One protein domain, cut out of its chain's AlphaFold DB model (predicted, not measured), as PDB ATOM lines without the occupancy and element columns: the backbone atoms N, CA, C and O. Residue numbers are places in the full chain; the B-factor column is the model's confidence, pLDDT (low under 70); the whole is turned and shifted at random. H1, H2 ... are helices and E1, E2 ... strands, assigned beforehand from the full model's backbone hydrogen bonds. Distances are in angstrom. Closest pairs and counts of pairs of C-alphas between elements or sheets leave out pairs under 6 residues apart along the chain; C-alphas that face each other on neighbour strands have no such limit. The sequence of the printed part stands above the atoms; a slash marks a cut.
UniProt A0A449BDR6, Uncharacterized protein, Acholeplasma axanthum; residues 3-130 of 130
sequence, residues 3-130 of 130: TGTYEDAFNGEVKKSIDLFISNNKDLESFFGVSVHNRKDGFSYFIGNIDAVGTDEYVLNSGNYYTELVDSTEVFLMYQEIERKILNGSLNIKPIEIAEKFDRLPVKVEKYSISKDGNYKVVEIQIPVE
ATOM      1  N   THR A   3      89.724  -3.953   7.309       91.62
ATOM      2  CA  THR A   3      88.490  -4.520   6.749       91.62
ATOM      3  C   THR A   3      87.341  -4.208   7.695       91.62
ATOM      4  O   THR A   3      87.440  -4.502   8.884       91.62
ATOM      5  N   GLY A   4      86.248  -3.663   7.169       92.56
ATOM      6  CA  GLY A   4      85.079  -3.314   7.973       92.56
ATOM      7  C   GLY A   4      83.875  -2.943   7.121       92.56
ATOM      8  O   GLY A   4      83.882  -3.134   5.901       92.56
ATOM      9  N   THR A   5      82.826  -2.453   7.776       94.38
ATOM     10  CA  THR A   5      81.568  -2.068   7.126       94.38
ATOM     11  C   THR A   5      81.628  -0.654   6.541       94.38
ATOM     12  O   THR A   5      82.518   0.140   6.861       94.38
ATOM     13  N   TYR A   6      80.652  -0.300   5.702       91.19
ATOM     14  CA  TYR A   6      80.471   1.086   5.255       91.19
ATOM     15  C   TYR A   6      80.209   2.047   6.425       91.19
ATOM     16  O   TYR A   6      80.654   3.193   6.384       91.19
ATOM     17  N   GLU A   7      79.525   1.583   7.476       94.50
ATOM     18  CA  GLU A   7      79.263   2.367   8.685       94.50
ATOM     19  C   GLU A   7      80.553   2.639   9.469       94.50
ATOM     20  O   GLU A   7      80.812   3.779   9.852       94.50
ATOM     21  N   ASP A   8      81.416   1.634   9.632       95.31
ATOM     22  CA  ASP A   8      82.723   1.807  10.282       95.31
ATOM     23  C   ASP A   8      83.594   2.821   9.524       95.31
ATOM     24  O   ASP A   8      84.225   3.701  10.118       95.31
ATOM     25  N   ALA A   9      83.604   2.730   8.191       92.94
ATOM     26  CA  ALA A   9      84.320   3.678   7.348       92.94
ATOM     27  C   ALA A   9      83.763   5.104   7.493       92.94
ATOM     28  O   ALA A   9      84.544   6.045   7.651       92.94
ATOM     29  N   PHE A  10      82.433   5.262   7.508       91.06
ATOM     30  CA  PHE A  10      81.759   6.544   7.737       91.06
ATOM     31  C   PHE A  10      82.098   7.141   9.111       91.06
ATOM     32  O   PHE A  10      82.323   8.345   9.228       91.06
ATOM     33  N   ASN A  11      82.230   6.295  10.132       95.44
ATOM     34  CA  ASN A  11      82.635   6.681  11.484       95.44
ATOM     35  C   ASN A  11      84.146   6.968  11.624       95.44
ATOM     36  O   ASN A  11      84.623   7.290  12.715       95.44
ATOM     37  N   GLY A  12      84.909   6.896  10.528       94.06
ATOM     38  CA  GLY A  12      86.301   7.337  10.464       94.06
ATOM     39  C   GLY A  12      87.345   6.261  10.763       94.06
ATOM     40  O   GLY A  12      88.512   6.604  10.948       94.06
ATOM     41  N   GLU A  13      86.994   4.972  10.783       95.94
ATOM     42  CA  GLU A  13      87.969   3.890  11.026       95.94
ATOM     43  C   GLU A  13      89.064   3.818   9.944       95.94
ATOM     44  O   GLU A  13      90.241   3.577  10.235       95.94
ATOM     45  N   VAL A  14      88.713   4.134   8.692       94.06
ATOM     46  CA  VAL A  14      89.689   4.269   7.597       94.06
ATOM     47  C   VAL A  14      90.637   5.438   7.857       94.06
ATOM     48  O   VAL A  14      91.852   5.280   7.756       94.06
ATOM     49  N   LYS A  15      90.103   6.594   8.276       94.31
ATOM     50  CA  LYS A  15      90.912   7.766   8.635       94.31
ATOM     51  C   LYS A  15      91.904   7.438   9.752       94.31
ATOM     52  O   LYS A  15      93.078   7.764   9.621       94.31
ATOM     53  N   LYS A  16      91.470   6.744  10.807       95.44
ATOM     54  CA  LYS A  16      92.362   6.310  11.899       95.44
ATOM     55  C   LYS A  16      93.504   5.428  11.389       95.44
ATOM     56  O   LYS A  16      94.640   5.573  11.836       95.44
ATOM     57  N   SER A  17      93.213   4.541  10.437       93.44
ATOM     58  CA  SER A  17      94.220   3.676   9.813       93.44
ATOM     59  C   SER A  17      95.238   4.475   8.988       93.44
ATOM     60  O   SER A  17      96.433   4.183   9.052       93.44
ATOM     61  N   ILE A  18      94.789   5.508   8.266       94.19
ATOM     62  CA  ILE A  18      95.662   6.440   7.533       94.19
ATOM     63  C   ILE A  18      96.537   7.242   8.499       94.19
ATOM     64  O   ILE A  18      97.754   7.274   8.326       94.19
ATOM     65  N   ASP A  19      95.947   7.837   9.538       93.69
ATOM     66  CA  ASP A  19      96.679   8.625  10.537       93.69
ATOM     67  C   ASP A  19      97.796   7.782  11.187       93.69
ATOM     68  O   ASP A  19      98.940   8.230  11.312       93.69
ATOM     69  N   LEU A  20      97.493   6.526  11.547       92.25
ATOM     70  CA  LEU A  20      98.472   5.588  12.096       92.25
ATOM     71  C   LEU A  20      99.591   5.283  11.089       92.25
ATOM     72  O   LEU A  20     100.767   5.316  11.454       92.25
ATOM     73  N   PHE A  21      99.245   5.020   9.828       90.62
ATOM     74  CA  PHE A  21     100.222   4.760   8.772       90.62
ATOM     75  C   PHE A  21     101.176   5.945   8.563       90.62
ATOM     76  O   PHE A  21     102.390   5.741   8.552       90.62
ATOM     77  N   ILE A  22     100.658   7.172   8.478       91.31
ATOM     78  CA  ILE A  22     101.473   8.391   8.336       91.31
ATOM     79  C   ILE A  22     102.386   8.569   9.556       91.31
ATOM     80  O   ILE A  22     103.576   8.836   9.409       91.31
ATOM     81  N   SER A  23     101.870   8.349  10.770       90.56
ATOM     82  CA  SER A  23     102.670   8.486  11.998       90.56
ATOM     83  C   SER A  23     103.868   7.526  12.063       90.56
ATOM     84  O   SER A  23     104.909   7.874  12.629       90.56
ATOM     85  N   ASN A  24     103.736   6.351  11.436       89.88
ATOM     86  CA  ASN A  24     104.781   5.334  11.336       89.88
ATOM     87  C   ASN A  24     105.755   5.571  10.166       89.88
ATOM     88  O   ASN A  24     106.815   4.952  10.137       89.88
ATOM     89  N   ASN A  25     105.433   6.472   9.230       87.00
ATOM     90  CA  ASN A  25     106.210   6.751   8.019       87.00
ATOM     91  C   ASN A  25     106.453   8.264   7.875       87.00
ATOM     92  O   ASN A  25     105.854   8.933   7.037       87.00
ATOM     93  N   LYS A  26     107.326   8.819   8.725       80.31
ATOM     94  CA  LYS A  26     107.469  10.278   8.909       80.31
ATOM     95  C   LYS A  26     108.041  11.048   7.714       80.31
ATOM     96  O   LYS A  26     107.807  12.247   7.627       80.31
ATOM     97  N   ASP A  27     108.753  10.372   6.818       85.25
ATOM     98  CA  ASP A  27     109.395  10.986   5.646       85.25
ATOM     99  C   ASP A  27     108.568  10.810   4.360       85.25
ATOM    100  O   ASP A  27     109.060  10.997   3.249       85.25
ATOM    101  N   LEU A  28     107.306  10.401   4.496       87.88
ATOM    102  CA  LEU A  28     106.450  10.080   3.369       87.88
ATOM    103  C   LEU A  28     105.837  11.345   2.750       87.88
ATOM    104  O   LEU A  28     105.092  12.066   3.405       87.88
ATOM    105  N   GLU A  29     106.104  11.586   1.466       92.19
ATOM    106  CA  GLU A  29     105.506  12.710   0.719       92.19
ATOM    107  C   GLU A  29     104.154  12.348   0.083       92.19
ATOM    108  O   GLU A  29     103.291  13.204  -0.136       92.19
ATOM    109  N   SER A  30     103.958  11.066  -0.233       93.62
ATOM    110  CA  SER A  30     102.735  10.558  -0.849       93.62
ATOM    111  C   SER A  30     102.514   9.085  -0.542       93.62
ATOM    112  O   SER A  30     103.468   8.349  -0.296       93.62
ATOM    113  N   PHE A  31     101.262   8.649  -0.603       93.69
ATOM    114  CA  PHE A  31     100.887   7.246  -0.447       93.69
ATOM    115  C   PHE A  31      99.673   6.907  -1.301       93.69
ATOM    116  O   PHE A  31      99.029   7.787  -1.872       93.69
ATOM    117  N   PHE A  32      99.357   5.622  -1.361       93.81
ATOM    118  CA  PHE A  32      98.186   5.087  -2.027       93.81
ATOM    119  C   PHE A  32      97.243   4.462  -1.009       93.81
ATOM    120  O   PHE A  32      97.667   3.706  -0.132       93.81
ATOM    121  N   GLY A  33      95.962   4.775  -1.151       94.38
ATOM    122  CA  GLY A  33      94.860   4.045  -0.545       94.38
ATOM    123  C   GLY A  33      94.166   3.206  -1.609       94.38
ATOM    124  O   GLY A  33      93.862   3.714  -2.684       94.38
ATOM    125  N   VAL A  34      93.908   1.932  -1.334       92.94
ATOM    126  CA  VAL A  34      93.181   1.039  -2.242       92.94
ATOM    127  C   VAL A  34      91.964   0.497  -1.517       92.94
ATOM    128  O   VAL A  34      92.112  -0.248  -0.548       92.94
ATOM    129  N   SER A  35      90.764   0.842  -1.982       92.12
ATOM    130  CA  SER A  35      89.531   0.202  -1.527       92.12
ATOM    131  C   SER A  35      89.162  -0.944  -2.462       92.12
ATOM    132  O   SER A  35      89.173  -0.802  -3.683       92.12
ATOM    133  N   VAL A  36      88.828  -2.095  -1.883       89.81
ATOM    134  CA  VAL A  36      88.352  -3.288  -2.589       89.81
ATOM    135  C   VAL A  36      86.995  -3.660  -2.009       89.81
ATOM    136  O   VAL A  36      86.902  -4.158  -0.886       89.81
ATOM    137  N   HIS A  37      85.933  -3.413  -2.767       88.25
ATOM    138  CA  HIS A  37      84.540  -3.627  -2.378       88.25
ATOM    139  C   HIS A  37      84.159  -5.102  -2.578       88.25
ATOM    140  O   HIS A  37      83.368  -5.469  -3.441       88.25
ATOM    141  N   ASN A  38      84.788  -5.970  -1.786       84.06
ATOM    142  CA  ASN A  38      84.671  -7.429  -1.843       84.06
ATOM    143  C   ASN A  38      83.586  -8.005  -0.916       84.06
ATOM    144  O   ASN A  38      83.563  -9.209  -0.661       84.06
ATOM    145  N   ARG A  39      82.729  -7.155  -0.338       85.19
ATOM    146  CA  ARG A  39      81.715  -7.543   0.650       85.19
ATOM    147  C   ARG A  39      80.432  -6.754   0.423       85.19
ATOM    148  O   ARG A  39      80.456  -5.624  -0.053       85.19
ATOM    149  N   LYS A  40      79.297  -7.342   0.800       83.62
ATOM    150  CA  LYS A  40      77.975  -6.722   0.625       83.62
ATOM    151  C   LYS A  40      77.790  -5.455   1.470       83.62
ATOM    152  O   LYS A  40      77.109  -4.530   1.046       83.62
ATOM    153  N   ASP A  41      78.352  -5.443   2.670       89.06
ATOM    154  CA  ASP A  41      78.152  -4.426   3.704       89.06
ATOM    155  C   ASP A  41      79.404  -3.580   3.976       89.06
ATOM    156  O   ASP A  41      79.410  -2.783   4.912       89.06
ATOM    157  N   GLY A  42      80.457  -3.724   3.167       90.50
ATOM    158  CA  GLY A  42      81.706  -3.008   3.380       90.50
ATOM    159  C   GLY A  42      82.794  -3.342   2.371       90.50
ATOM    160  O   GLY A  42      82.524  -3.764   1.249       90.50
ATOM    161  N   PHE A  43      84.044  -3.140   2.778       91.94
ATOM    162  CA  PHE A  43      85.199  -3.273   1.897       91.94
ATOM    163  C   PHE A  43      86.484  -3.553   2.679       91.94
ATOM    164  O   PHE A  43      86.560  -3.414   3.902       91.94
ATOM    165  N   SER A  44      87.512  -3.960   1.942       91.56
ATOM    166  CA  SER A  44      88.887  -4.033   2.432       91.56
ATOM    167  C   SER A  44      89.648  -2.791   1.976       91.56
ATOM    168  O   SER A  44      89.500  -2.372   0.830       91.56
ATOM    169  N   TYR A  45      90.448  -2.200   2.859       92.81
ATOM    170  CA  TYR A  45      91.255  -1.016   2.583       92.81
ATOM    171  C   TYR A  45      92.739  -1.305   2.810       92.81
ATOM    172  O   TYR A  45      93.155  -1.773   3.879       92.81
ATOM    173  N   PHE A  46      93.542  -1.011   1.798       91.62
ATOM    174  CA  PHE A  46      94.992  -1.147   1.820       91.62
ATOM    175  C   PHE A  46      95.618   0.240   1.754       91.62
ATOM    176  O   PHE A  46      95.118   1.112   1.053       91.62
ATOM    177  N   ILE A  47      96.699   0.444   2.504       91.44
ATOM    178  CA  ILE A  47      97.433   1.707   2.559       91.44
ATOM    179  C   ILE A  47      98.900   1.361   2.391       91.44
ATOM    180  O   ILE A  47      99.394   0.473   3.089       91.44
ATOM    181  N   GLY A  48      99.585   2.041   1.482       89.75
ATOM    182  CA  GLY A  48     100.995   1.781   1.241       89.75
ATOM    183  C   GLY A  48     101.643   2.800   0.318       89.75
ATOM    184  O   GLY A  48     100.994   3.705  -0.197       89.75
ATOM    185  N   ASN A  49     102.942   2.638   0.109       85.75
ATOM    186  CA  ASN A  49     103.705   3.349  -0.911       85.75
ATOM    187  C   ASN A  49     104.271   2.321  -1.903       85.75
ATOM    188  O   ASN A  49     104.486   1.174  -1.521       85.75
ATOM    189  N   ILE A  50     104.522   2.722  -3.153       75.88
ATOM    190  CA  ILE A  50     105.070   1.851  -4.209       75.88
ATOM    191  C   ILE A  50     106.422   1.254  -3.787       75.88
ATOM    192  O   ILE A  50     106.717   0.111  -4.114       75.88
ATOM    193  N   ASP A  51     107.204   2.002  -3.005       68.94
ATOM    194  CA  ASP A  51     108.533   1.585  -2.549       68.94
ATOM    195  C   ASP A  51     108.517   0.792  -1.225       68.94
ATOM    196  O   ASP A  51     109.573   0.441  -0.692       68.94
ATOM    197  N   ALA A  52     107.336   0.525  -0.651       61.69
ATOM    198  CA  ALA A  52     107.218  -0.183   0.620       61.69
ATOM    199  C   ALA A  52     107.257  -1.706   0.403       61.69
ATOM    200  O   ALA A  52     106.282  -2.299  -0.045       61.69
ATOM    201  N   VAL A  53     108.380  -2.339   0.756       54.31
ATOM    202  CA  VAL A  53     108.550  -3.803   0.748       54.31
ATOM    203  C   VAL A  53     108.112  -4.374   2.102       54.31
ATOM    204  O   VAL A  53     108.603  -3.918   3.140       54.31
ATOM    205  N   GLY A  54     107.204  -5.358   2.130       57.44
ATOM    206  CA  GLY A  54     106.643  -5.878   3.388       57.44
ATOM    207  C   GLY A  54     105.774  -7.133   3.248       57.44
ATOM    208  O   GLY A  54     105.662  -7.721   2.185       57.44
ATOM    209  N   THR A  55     105.166  -7.594   4.346       53.22
ATOM    210  CA  THR A  55     104.401  -8.862   4.370       53.22
ATOM    211  C   THR A  55     102.922  -8.728   3.994       53.22
ATOM    212  O   THR A  55     102.299  -9.734   3.673       53.22
ATOM    213  N   ASP A  56     102.370  -7.509   4.003       61.69
ATOM    214  CA  ASP A  56     100.960  -7.221   3.689       61.69
ATOM    215  C   ASP A  56     100.843  -6.439   2.368       61.69
ATOM    216  O   ASP A  56     100.300  -5.331   2.314       61.69
ATOM    217  N   GLU A  57     101.406  -6.994   1.297       67.69
ATOM    218  CA  GLU A  57     101.396  -6.381  -0.031       67.69
ATOM    219  C   GLU A  57     100.052  -6.616  -0.734       67.69
ATOM    220  O   GLU A  57      99.585  -7.748  -0.877       67.69
ATOM    221  N   TYR A  58      99.432  -5.536  -1.213       69.25
ATOM    222  CA  TYR A  58      98.371  -5.633  -2.208       69.25
ATOM    223  C   TYR A  58      98.957  -5.340  -3.581       69.25
ATOM    224  O   TYR A  58      99.345  -4.209  -3.878       69.25
ATOM    225  N   VAL A  59      99.012  -6.365  -4.423       74.00
ATOM    226  CA  VAL A  59      99.490  -6.219  -5.794       74.00
ATOM    227  C   VAL A  59      98.345  -5.689  -6.647       74.00
ATOM    228  O   VAL A  59      97.369  -6.392  -6.913       74.00
ATOM    229  N   LEU A  60      98.468  -4.436  -7.085       74.31
ATOM    230  CA  LEU A  60      97.592  -3.886  -8.112       74.31
ATOM    231  C   LEU A  60      97.751  -4.711  -9.394       74.31
ATOM    232  O   LEU A  60      98.863  -4.948  -9.867       74.31
ATOM    233  N   ASN A  61      96.631  -5.156  -9.959       72.06
ATOM    234  CA  ASN A  61      96.651  -5.911 -11.203       72.06
ATOM    235  C   ASN A  61      97.248  -5.060 -12.329       72.06
ATOM    236  O   ASN A  61      96.785  -3.951 -12.579       72.06
ATOM    237  N   SER A  62      98.195  -5.613 -13.088       71.81
ATOM    238  CA  SER A  62      98.654  -4.973 -14.322       71.81
ATOM    239  C   SER A  62      97.476  -4.757 -15.281       71.81
ATOM    240  O   SER A  62      96.652  -5.662 -15.480       71.81
ATOM    241  N   GLY A  63      97.389  -3.576 -15.889       82.56
ATOM    242  CA  GLY A  63      96.328  -3.254 -16.837       82.56
ATOM    243  C   GLY A  63      96.149  -1.758 -17.052       82.56
ATOM    244  O   GLY A  63      96.987  -0.955 -16.643       82.56
ATOM    245  N   ASN A  64      95.040  -1.416 -17.701       89.38
ATOM    246  CA  ASN A  64      94.650  -0.040 -17.954       89.38
ATOM    247  C   ASN A  64      93.944   0.544 -16.727       89.38
ATOM    248  O   ASN A  64      93.124  -0.116 -16.085       89.38
ATOM    249  N   TYR A  65      94.258   1.800 -16.428       91.88
ATOM    250  CA  TYR A  65      93.623   2.563 -15.364       91.88
ATOM    251  C   TYR A  65      93.108   3.876 -15.934       91.88
ATOM    252  O   TYR A  65      93.851   4.631 -16.564       91.88
ATOM    253  N   TYR A  66      91.838   4.163 -15.683       93.62
ATOM    254  CA  TYR A  66      91.306   5.501 -15.858       93.62
ATOM    255  C   TYR A  66      91.771   6.362 -14.690       93.62
ATOM    256  O   TYR A  66      91.524   6.003 -13.542       93.62
ATOM    257  N   THR A  67      92.463   7.457 -14.989       94.19
ATOM    258  CA  THR A  67      93.121   8.309 -13.993       94.19
ATOM    259  C   THR A  67      92.600   9.729 -14.105       94.19
ATOM    260  O   THR A  67      92.588  10.289 -15.201       94.19
ATOM    261  N   GLU A  68      92.218  10.316 -12.976       94.94
ATOM    262  CA  GLU A  68      91.817  11.717 -12.875       94.94
ATOM    263  C   GLU A  68      92.558  12.395 -11.730       94.94
ATOM    264  O   GLU A  68      92.601  11.881 -10.610       94.94
ATOM    265  N   LEU A  69      93.117  13.572 -12.011       94.06
ATOM    266  CA  LEU A  69      93.605  14.464 -10.965       94.06
ATOM    267  C   LEU A  69      92.403  15.128 -10.302       94.06
ATOM    268  O   LEU A  69      91.467  15.549 -10.982       94.06
ATOM    269  N   VAL A  70      92.427  15.238  -8.979       92.06
ATOM    270  CA  VAL A  70      91.272  15.717  -8.219       92.06
ATOM    271  C   VAL A  70      91.682  16.774  -7.206       92.06
ATOM    272  O   VAL A  70      92.697  16.643  -6.516       92.06
ATOM    273  N   ASP A  71      90.882  17.836  -7.102       89.62
ATOM    274  CA  ASP A  71      90.926  18.690  -5.923       89.62
ATOM    275  C   ASP A  71      90.310  17.915  -4.756       89.62
ATOM    276  O   ASP A  71      89.195  17.409  -4.833       89.62
ATOM    277  N   SER A  72      91.032  17.840  -3.646       81.00
ATOM    278  CA  SER A  72      90.600  17.187  -2.411       81.00
ATOM    279  C   SER A  72      89.190  17.544  -1.920       81.00
ATOM    280  O   SER A  72      88.556  16.731  -1.249       81.00
ATOM    281  N   THR A  73      88.692  18.736  -2.251       85.75
ATOM    282  CA  THR A  73      87.335  19.187  -1.903       85.75
ATOM    283  C   THR A  73      86.245  18.594  -2.803       85.75
ATOM    284  O   THR A  73      85.070  18.612  -2.441       85.75
ATOM    285  N   GLU A  74      86.624  18.007  -3.938       90.25
ATOM    286  CA  GLU A  74      85.733  17.525  -4.996       90.25
ATOM    287  C   GLU A  74      85.794  16.002  -5.195       90.25
ATOM    288  O   GLU A  74      85.149  15.478  -6.100       90.25
ATOM    289  N   VAL A  75      86.500  15.260  -4.333       90.69
ATOM    290  CA  VAL A  75      86.655  13.788  -4.425       90.69
ATOM    291  C   VAL A  75      85.311  13.076  -4.603       90.69
ATOM    292  O   VAL A  75      85.159  12.221  -5.473       90.69
ATOM    293  N   PHE A  76      84.305  13.461  -3.816       90.50
ATOM    294  CA  PHE A  76      82.963  12.889  -3.921       90.50
ATOM    295  C   PHE A  76      82.304  13.172  -5.282       90.50
ATOM    296  O   PHE A  76      81.715  12.271  -5.877       90.50
ATOM    297  N   LEU A  77      82.428  14.400  -5.795       92.81
ATOM    298  CA  LEU A  77      81.877  14.787  -7.097       92.81
ATOM    299  C   LEU A  77      82.585  14.050  -8.238       92.81
ATOM    300  O   LEU A  77      81.928  13.600  -9.176       92.81
ATOM    301  N   MET A  78      83.900  13.855  -8.122       94.56
ATOM    302  CA  MET A  78      84.680  13.081  -9.082       94.56
ATOM    303  C   MET A  78      84.190  11.629  -9.156       94.56
ATOM    304  O   MET A  78      83.960  11.109 -10.248       94.56
ATOM    305  N   TYR A  79      83.918  10.984  -8.016       92.69
ATOM    306  CA  TYR A  79      83.323   9.643  -8.020       92.69
ATOM    307  C   TYR A  79      81.930   9.607  -8.662       92.69
ATOM    308  O   TYR A  79      81.644   8.683  -9.425       92.69
ATOM    309  N   GLN A  80      81.084  10.616  -8.431       92.75
ATOM    310  CA  GLN A  80      79.783  10.711  -9.109       92.75
ATOM    311  C   GLN A  80      79.929  10.852 -10.630       92.75
ATOM    312  O   GLN A  80      79.157  10.258 -11.390       92.75
ATOM    313  N   GLU A  81      80.916  11.616 -11.102       93.31
ATOM    314  CA  GLU A  81      81.198  11.731 -12.532       93.31
ATOM    315  C   GLU A  81      81.659  10.393 -13.124       93.31
ATOM    316  O   GLU A  81      81.156   9.986 -14.178       93.31
ATOM    317  N   ILE A  82      82.572   9.698 -12.445       92.62
ATOM    318  CA  ILE A  82      83.058   8.376 -12.851       92.62
ATOM    319  C   ILE A  82      81.886   7.393 -12.952       92.62
ATOM    320  O   ILE A  82      81.714   6.746 -13.985       92.62
ATOM    321  N   GLU A  83      81.019   7.326 -11.939       91.00
ATOM    322  CA  GLU A  83      79.823   6.477 -11.969       91.00
ATOM    323  C   GLU A  83      78.901   6.799 -13.148       91.00
ATOM    324  O   GLU A  83      78.364   5.892 -13.791       91.00
ATOM    325  N   ARG A  84      78.742   8.083 -13.485       93.00
ATOM    326  CA  ARG A  84      77.967   8.505 -14.656       93.00
ATOM    327  C   ARG A  84      78.598   8.022 -15.966       93.00
ATOM    328  O   ARG A  84      77.855   7.614 -16.860       93.00
ATOM    329  N   LYS A  85      79.932   8.043 -16.087       93.19
ATOM    330  CA  LYS A  85      80.664   7.512 -17.258       93.19
ATOM    331  C   LYS A  85      80.526   5.993 -17.380       93.19
ATOM    332  O   LYS A  85      80.424   5.478 -18.488       93.19
ATOM    333  N   ILE A  86      80.456   5.278 -16.260       90.12
ATOM    334  CA  ILE A  86      80.181   3.833 -16.256       90.12
ATOM    335  C   ILE A  86      78.751   3.574 -16.730       90.12
ATOM    336  O   ILE A  86      78.508   2.769 -17.625       90.12
ATOM    337  N   LEU A  87      77.790   4.305 -16.166       89.69
ATOM    338  CA  LEU A  87      76.368   4.151 -16.469       89.69
ATOM    339  C   LEU A  87      76.004   4.427 -17.925       89.69
ATOM    340  O   LEU A  87      75.084   3.805 -18.451       89.69
ATOM    341  N   ASN A  88      76.687   5.377 -18.561       93.88
ATOM    342  CA  ASN A  88      76.439   5.731 -19.955       93.88
ATOM    343  C   ASN A  88      77.320   4.949 -20.951       93.88
ATOM    344  O   ASN A  88      77.240   5.219 -22.148       93.88
ATOM    345  N   GLY A  89      78.147   4.011 -20.473       89.44
ATOM    346  CA  GLY A  89      79.021   3.178 -21.303       89.44
ATOM    347  C   GLY A  89      80.270   3.879 -21.844       89.44
ATOM    348  O   GLY A  89      80.948   3.321 -22.703       89.44
ATOM    349  N   SER A  90      80.596   5.086 -21.366       92.38
ATOM    350  CA  SER A  90      81.839   5.784 -21.737       92.38
ATOM    351  C   SER A  90      83.066   5.236 -21.003       92.38
ATOM    352  O   SER A  90      84.189   5.553 -21.386       92.38
ATOM    353  N   LEU A  91      82.863   4.452 -19.940       90.06
ATOM    354  CA  LEU A  91      83.922   3.832 -19.150       90.06
ATOM    355  C   LEU A  91      83.575   2.371 -18.836       90.06
ATOM    356  O   LEU A  91      82.608   2.107 -18.122       90.06
ATOM    357  N   ASN A  92      84.377   1.431 -19.341       88.75
ATOM    358  CA  ASN A  92      84.203  -0.002 -19.090       88.75
ATOM    359  C   ASN A  92      85.142  -0.448 -17.968       88.75
ATOM    360  O   ASN A  92      86.362  -0.423 -18.114       88.75
ATOM    361  N   ILE A  93      84.563  -0.818 -16.830       86.12
ATOM    362  CA  ILE A  93      85.314  -1.203 -15.636       86.12
ATOM    363  C   ILE A  93      85.784  -2.639 -15.766       86.12
ATOM    364  O   ILE A  93      84.996  -3.520 -16.113       86.12
ATOM    365  N   LYS A  94      87.047  -2.883 -15.407       81.62
ATOM    366  CA  LYS A  94      87.590  -4.236 -15.369       81.62
ATOM    367  C   LYS A  94      86.828  -5.052 -14.315       81.62
ATOM    368  O   LYS A  94      86.839  -4.668 -13.141       81.62
ATOM    369  N   PRO A  95      86.186  -6.174 -14.678       70.38
ATOM    370  CA  PRO A  95      85.515  -7.018 -13.703       70.38
ATOM    371  C   PRO A  95      86.536  -7.626 -12.737       70.38
ATOM    372  O   PRO A  95      87.634  -8.022 -13.130       70.38
ATOM    373  N   ILE A  96      86.168  -7.711 -11.460       68.56
ATOM    374  CA  ILE A  96      86.990  -8.336 -10.420       68.56
ATOM    375  C   ILE A  96      86.179  -9.484  -9.837       68.56
ATOM    376  O   ILE A  96      85.120  -9.252  -9.264       68.56
ATOM    377  N   GLU A  97      86.678 -10.715  -9.976       61.41
ATOM    378  CA  GLU A  97      85.965 -11.943  -9.574       61.41
ATOM    379  C   GLU A  97      85.540 -11.951  -8.096       61.41
ATOM    380  O   GLU A  97      84.527 -12.548  -7.747       61.41
ATOM    381  N   ILE A  98      86.299 -11.268  -7.232       57.59
ATOM    382  CA  ILE A  98      86.088 -11.222  -5.775       57.59
ATOM    383  C   ILE A  98      85.021 -10.184  -5.382       57.59
ATOM    384  O   ILE A  98      84.405 -10.283  -4.322       57.59
ATOM    385  N   ALA A  99      84.792  -9.179  -6.226       56.78
ATOM    386  CA  ALA A  99      83.713  -8.225  -6.042       56.78
ATOM    387  C   ALA A  99      82.470  -8.792  -6.732       56.78
ATOM    388  O   ALA A  99      82.125  -8.424  -7.856       56.78
ATOM    389  N   GLU A 100      81.780  -9.720  -6.060       52.62
ATOM    390  CA  GLU A 100      80.367  -9.942  -6.372       52.62
ATOM    391  C   GLU A 100      79.679  -8.566  -6.443       52.62
ATOM    392  O   GLU A 100      80.033  -7.671  -5.682       52.62
ATOM    393  N   LYS A 101      78.772  -8.397  -7.412       59.16
ATOM    394  CA  LYS A 101      78.229  -7.152  -8.008       59.16
ATOM    395  C   LYS A 101      77.553  -6.149  -7.038       59.16
ATOM    396  O   LYS A 101      76.456  -5.669  -7.318       59.16
ATOM    397  N   PHE A 102      78.147  -5.865  -5.889       64.81
ATOM    398  CA  PHE A 102      77.607  -5.036  -4.816       64.81
ATOM    399  C   PHE A 102      77.946  -3.562  -5.014       64.81
ATOM    400  O   PHE A 102      77.161  -2.705  -4.622       64.81
ATOM    401  N   ASP A 103      79.076  -3.280  -5.660       72.44
ATOM    402  CA  ASP A 103      79.497  -1.938  -6.042       72.44
ATOM    403  C   ASP A 103      79.834  -1.915  -7.542       72.44
ATOM    404  O   ASP A 103      80.336  -2.891  -8.104       72.44
ATOM    405  N   ARG A 104      79.522  -0.801  -8.206       75.75
ATOM    406  CA  ARG A 104      79.879  -0.557  -9.614       75.75
ATOM    407  C   ARG A 104      81.348  -0.182  -9.775       75.75
ATOM    408  O   ARG A 104      81.888  -0.301 -10.870       75.75
ATOM    409  N   LEU A 105      81.969   0.252  -8.684       84.75
ATOM    410  CA  LEU A 105      83.382   0.554  -8.553       84.75
ATOM    411  C   LEU A 105      84.013  -0.456  -7.585       84.75
ATOM    412  O   LEU A 105      84.228  -0.144  -6.413       84.75
ATOM    413  N   PRO A 106      84.300  -1.683  -8.054       84.31
ATOM    414  CA  PRO A 106      84.778  -2.765  -7.202       84.31
ATOM    415  C   PRO A 106      86.154  -2.475  -6.595       84.31
ATOM    416  O   PRO A 106      86.453  -2.953  -5.502       84.31
ATOM    417  N   VAL A 107      86.983  -1.686  -7.286       89.00
ATOM    418  CA  VAL A 107      88.271  -1.208  -6.783       89.00
ATOM    419  C   VAL A 107      88.433   0.275  -7.066       89.00
ATOM    420  O   VAL A 107      88.170   0.727  -8.183       89.00
ATOM    421  N   LYS A 108      88.902   1.007  -6.056       91.56
ATOM    422  CA  LYS A 108      89.258   2.424  -6.148       91.56
ATOM    423  C   LYS A 108      90.675   2.584  -5.626       91.56
ATOM    424  O   LYS A 108      90.994   2.079  -4.549       91.56
ATOM    425  N   VAL A 109      91.518   3.259  -6.391       93.44
ATOM    426  CA  VAL A 109      92.877   3.608  -5.979       93.44
ATOM    427  C   VAL A 109      92.938   5.120  -5.850       93.44
ATOM    428  O   VAL A 109      92.589   5.842  -6.774       93.44
ATOM    429  N   GLU A 110      93.382   5.602  -4.704       95.50
ATOM    430  CA  GLU A 110      93.526   7.020  -4.413       95.50
ATOM    431  C   GLU A 110      94.985   7.309  -4.112       95.50
ATOM    432  O   GLU A 110      95.579   6.682  -3.232       95.50
ATOM    433  N   LYS A 111      95.562   8.281  -4.812       95.25
ATOM    434  CA  LYS A 111      96.861   8.833  -4.448       95.25
ATOM    435  C   LYS A 111      96.649  10.005  -3.513       95.25
ATOM    436  O   LYS A 111      95.907  10.941  -3.816       95.25
ATOM    437  N   TYR A 112      97.373   9.980  -2.413       95.75
ATOM    438  CA  TYR A 112      97.375  11.019  -1.409       95.75
ATOM    439  C   TYR A 112      98.694  11.775  -1.434       95.75
ATOM    440  O   TYR A 112      99.760  11.171  -1.540       95.75
ATOM    441  N   SER A 113      98.624  13.094  -1.297       95.25
ATOM    442  CA  SER A 113      99.777  13.944  -1.004       95.25
ATOM    443  C   SER A 113      99.743  14.338   0.466       95.25
ATOM    444  O   SER A 113      98.676  14.680   0.982       95.25
ATOM    445  N   ILE A 114     100.903  14.284   1.122       93.94
ATOM    446  CA  ILE A 114     101.098  14.688   2.514       93.94
ATOM    447  C   ILE A 114     101.799  16.051   2.533       93.94
ATOM    448  O   ILE A 114     102.810  16.258   1.861       93.94
ATOM    449  N   SER A 115     101.264  17.006   3.288       91.56
ATOM    450  CA  SER A 115     101.903  18.299   3.535       91.56
ATOM    451  C   SER A 115     102.860  18.239   4.728       91.56
ATOM    452  O   SER A 115     102.840  17.321   5.540       91.56
ATOM    453  N   LYS A 116     103.720  19.256   4.858       86.25
ATOM    454  CA  LYS A 116     104.777  19.313   5.889       86.25
ATOM    455  C   LYS A 116     104.269  19.258   7.335       86.25
ATOM    456  O   LYS A 116     105.038  18.952   8.237       86.25
ATOM    457  N   ASP A 117     103.011  19.609   7.555       85.94
ATOM    458  CA  ASP A 117     102.321  19.562   8.844       85.94
ATOM    459  C   ASP A 117     101.653  18.201   9.125       85.94
ATOM    460  O   ASP A 117     101.004  18.042  10.156       85.94
ATOM    461  N   GLY A 118     101.817  17.218   8.233       84.88
ATOM    462  CA  GLY A 118     101.238  15.880   8.357       84.88
ATOM    463  C   GLY A 118      99.777  15.785   7.914       84.88
ATOM    464  O   GLY A 118      99.192  14.707   8.004       84.88
ATOM    465  N   ASN A 119      99.184  16.877   7.418       91.44
ATOM    466  CA  ASN A 119      97.881  16.805   6.763       91.44
ATOM    467  C   ASN A 119      98.010  16.075   5.423       91.44
ATOM    468  O   ASN A 119      99.055  16.099   4.776       91.44
ATOM    469  N   TYR A 120      96.939  15.420   4.990       93.94
ATOM    470  CA  TYR A 120      96.930  14.671   3.742       93.94
ATOM    471  C   TYR A 120      95.669  14.958   2.943       93.94
ATOM    472  O   TYR A 120      94.620  15.304   3.492       93.94
ATOM    473  N   LYS A 121      95.775  14.799   1.628       95.06
ATOM    474  CA  LYS A 121      94.658  15.009   0.715       95.06
ATOM    475  C   LYS A 121      94.758  14.106  -0.504       95.06
ATOM    476  O   LYS A 121      95.863  13.863  -0.988       95.06
ATOM    477  N   VAL A 122      93.618  13.638  -1.006       96.25
ATOM    478  CA  VAL A 122      93.565  12.932  -2.293       96.25
ATOM    479  C   VAL A 122      93.919  13.929  -3.395       96.25
ATOM    480  O   VAL A 122      93.431  15.060  -3.385       96.25
ATOM    481  N   VAL A 123      94.796  13.520  -4.306       96.38
ATOM    482  CA  VAL A 123      95.232  14.319  -5.465       96.38
ATOM    483  C   VAL A 123      94.978  13.615  -6.792       96.38
ATOM    484  O   VAL A 123      95.002  14.256  -7.838       96.38
ATOM    485  N   GLU A 124      94.732  12.307  -6.760       96.38
ATOM    486  CA  GLU A 124      94.475  11.500  -7.947       96.38
ATOM    487  C   GLU A 124      93.592  10.307  -7.583       96.38
ATOM    488  O   GLU A 124      93.776   9.695  -6.527       96.38
ATOM    489  N   ILE A 125      92.657   9.972  -8.465       96.00
ATOM    490  CA  ILE A 125      91.828   8.770  -8.393       96.00
ATOM    491  C   ILE A 125      92.142   7.923  -9.620       96.00
ATOM    492  O   ILE A 125      92.155   8.431 -10.743       96.00
ATOM    493  N   GLN A 126      92.361   6.630  -9.411       94.25
ATOM    494  CA  GLN A 126      92.576   5.655 -10.468       94.25
ATOM    495  C   GLN A 126      91.577   4.505 -10.337       94.25
ATOM    496  O   GLN A 126      91.396   3.926  -9.261       94.25
ATOM    497  N   ILE A 127      90.952   4.147 -11.455       92.12
ATOM    498  CA  ILE A 127      89.951   3.086 -11.547       92.12
ATOM    499  C   ILE A 127      90.411   2.052 -12.582       92.12
ATOM    500  O   ILE A 127      90.680   2.437 -13.722       92.12
ATOM    501  N   PRO A 128      90.495   0.755 -12.236       90.06
ATOM    502  CA  PRO A 128      90.828  -0.288 -13.204       90.06
ATOM    503  C   PRO A 128      89.785  -0.391 -14.329       90.06
ATOM    504  O   PRO A 128      88.586  -0.506 -14.063       90.06
ATOM    505  N   VAL A 129      90.238  -0.411 -15.583       90.00
ATOM    506  CA  VAL A 129      89.383  -0.482 -16.783       90.00
ATOM    507  C   VAL A 129      89.849  -1.559 -17.763       90.00
ATOM    508  O   VAL A 129      90.967  -2.072 -17.643       90.00
ATOM    509  N   GLU A 130      88.960  -1.938 -18.685       87.25
ATOM    510  CA  GLU A 130      89.257  -2.856 -19.801       87.25
ATOM    511  C   GLU A 130      90.162  -2.208 -20.863       87.25
ATOM    512  O   GLU A 130      89.932  -1.030 -21.220       87.25
TER     513      GLU A 130
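This is residues 3 to 130 of the 130 residues of an uncharacterized protein of Acholeplasma axanthum (UniProt A0A449BDR6). A strongly twisted wall of six strands has H2 by its E3 and E2 side and H3 over E6 and E4, two layers with these helices on one face. Short H1 sits near one edge, by E1 and E3. The 128 printed residues include three named helices and six named strands, ordered E1 H1 H2 E2 E3 E4 H3 E5 E6; the class is mixed. The sheet runs E1 E3 E2 E5 E6 E4, antiparallel throughout. It is compact, with a radius of gyration of the C-alphas of 14.7 A and spans of 42 by 30 by 27 A.

E2, residues 30 to 36, neighbours E5, residues 107 to 114; N 33 and O 110 are 2.8 A apart, within hydrogen-bond range. E3, residues 42 to 48, forms a hairpin with E2, N 34 to O 46 at 2.8 A. E6, residues 120 to 129, forms one with E5, N 109 to O 126 at 2.9 A. The edge strands are E1, residues 3 to 5, N 43 to O 4 at 3.1 A from E3, and E4, residues 64 to 69, N 68 to O 125 at 2.9 A from E6. H2, residues 13 to 24, has a height over the sheet of 6.8 A; its closest C-alphas to E3 are Ile 18 and Ile 47, 7.1 A. H3, residues 75 to 87, at 10.3 A, runs along E6 at 4 degrees on the local plane; H2 and H3 are apart. H1, residues 6 to 10, only grazes the sheet. Every O i to N i+4 pair is within range in H1, H2 and H3. E1, H1 H2, E2 and E4, H3, E5 are split strand-helix-strand units, same-way strands with another between them, with right-handed crossovers.

E1 begins at C-alpha 3 (88.490, -4.520, 6.749); E6, 26.6 A long, ends at C-alpha 129 (89.383, -0.482, -16.783). E5 measures 22.4 A, H3 18.5 A and H2 16.9 A.

The farthest C-alphas, Lys 26 and Asn 88, are 42.6 A apart. The printed part has no cut. Links E3 to E4 and H3 to E5 are long. Residues 51 to 58 and 96 to 102 have pLDDT under 70.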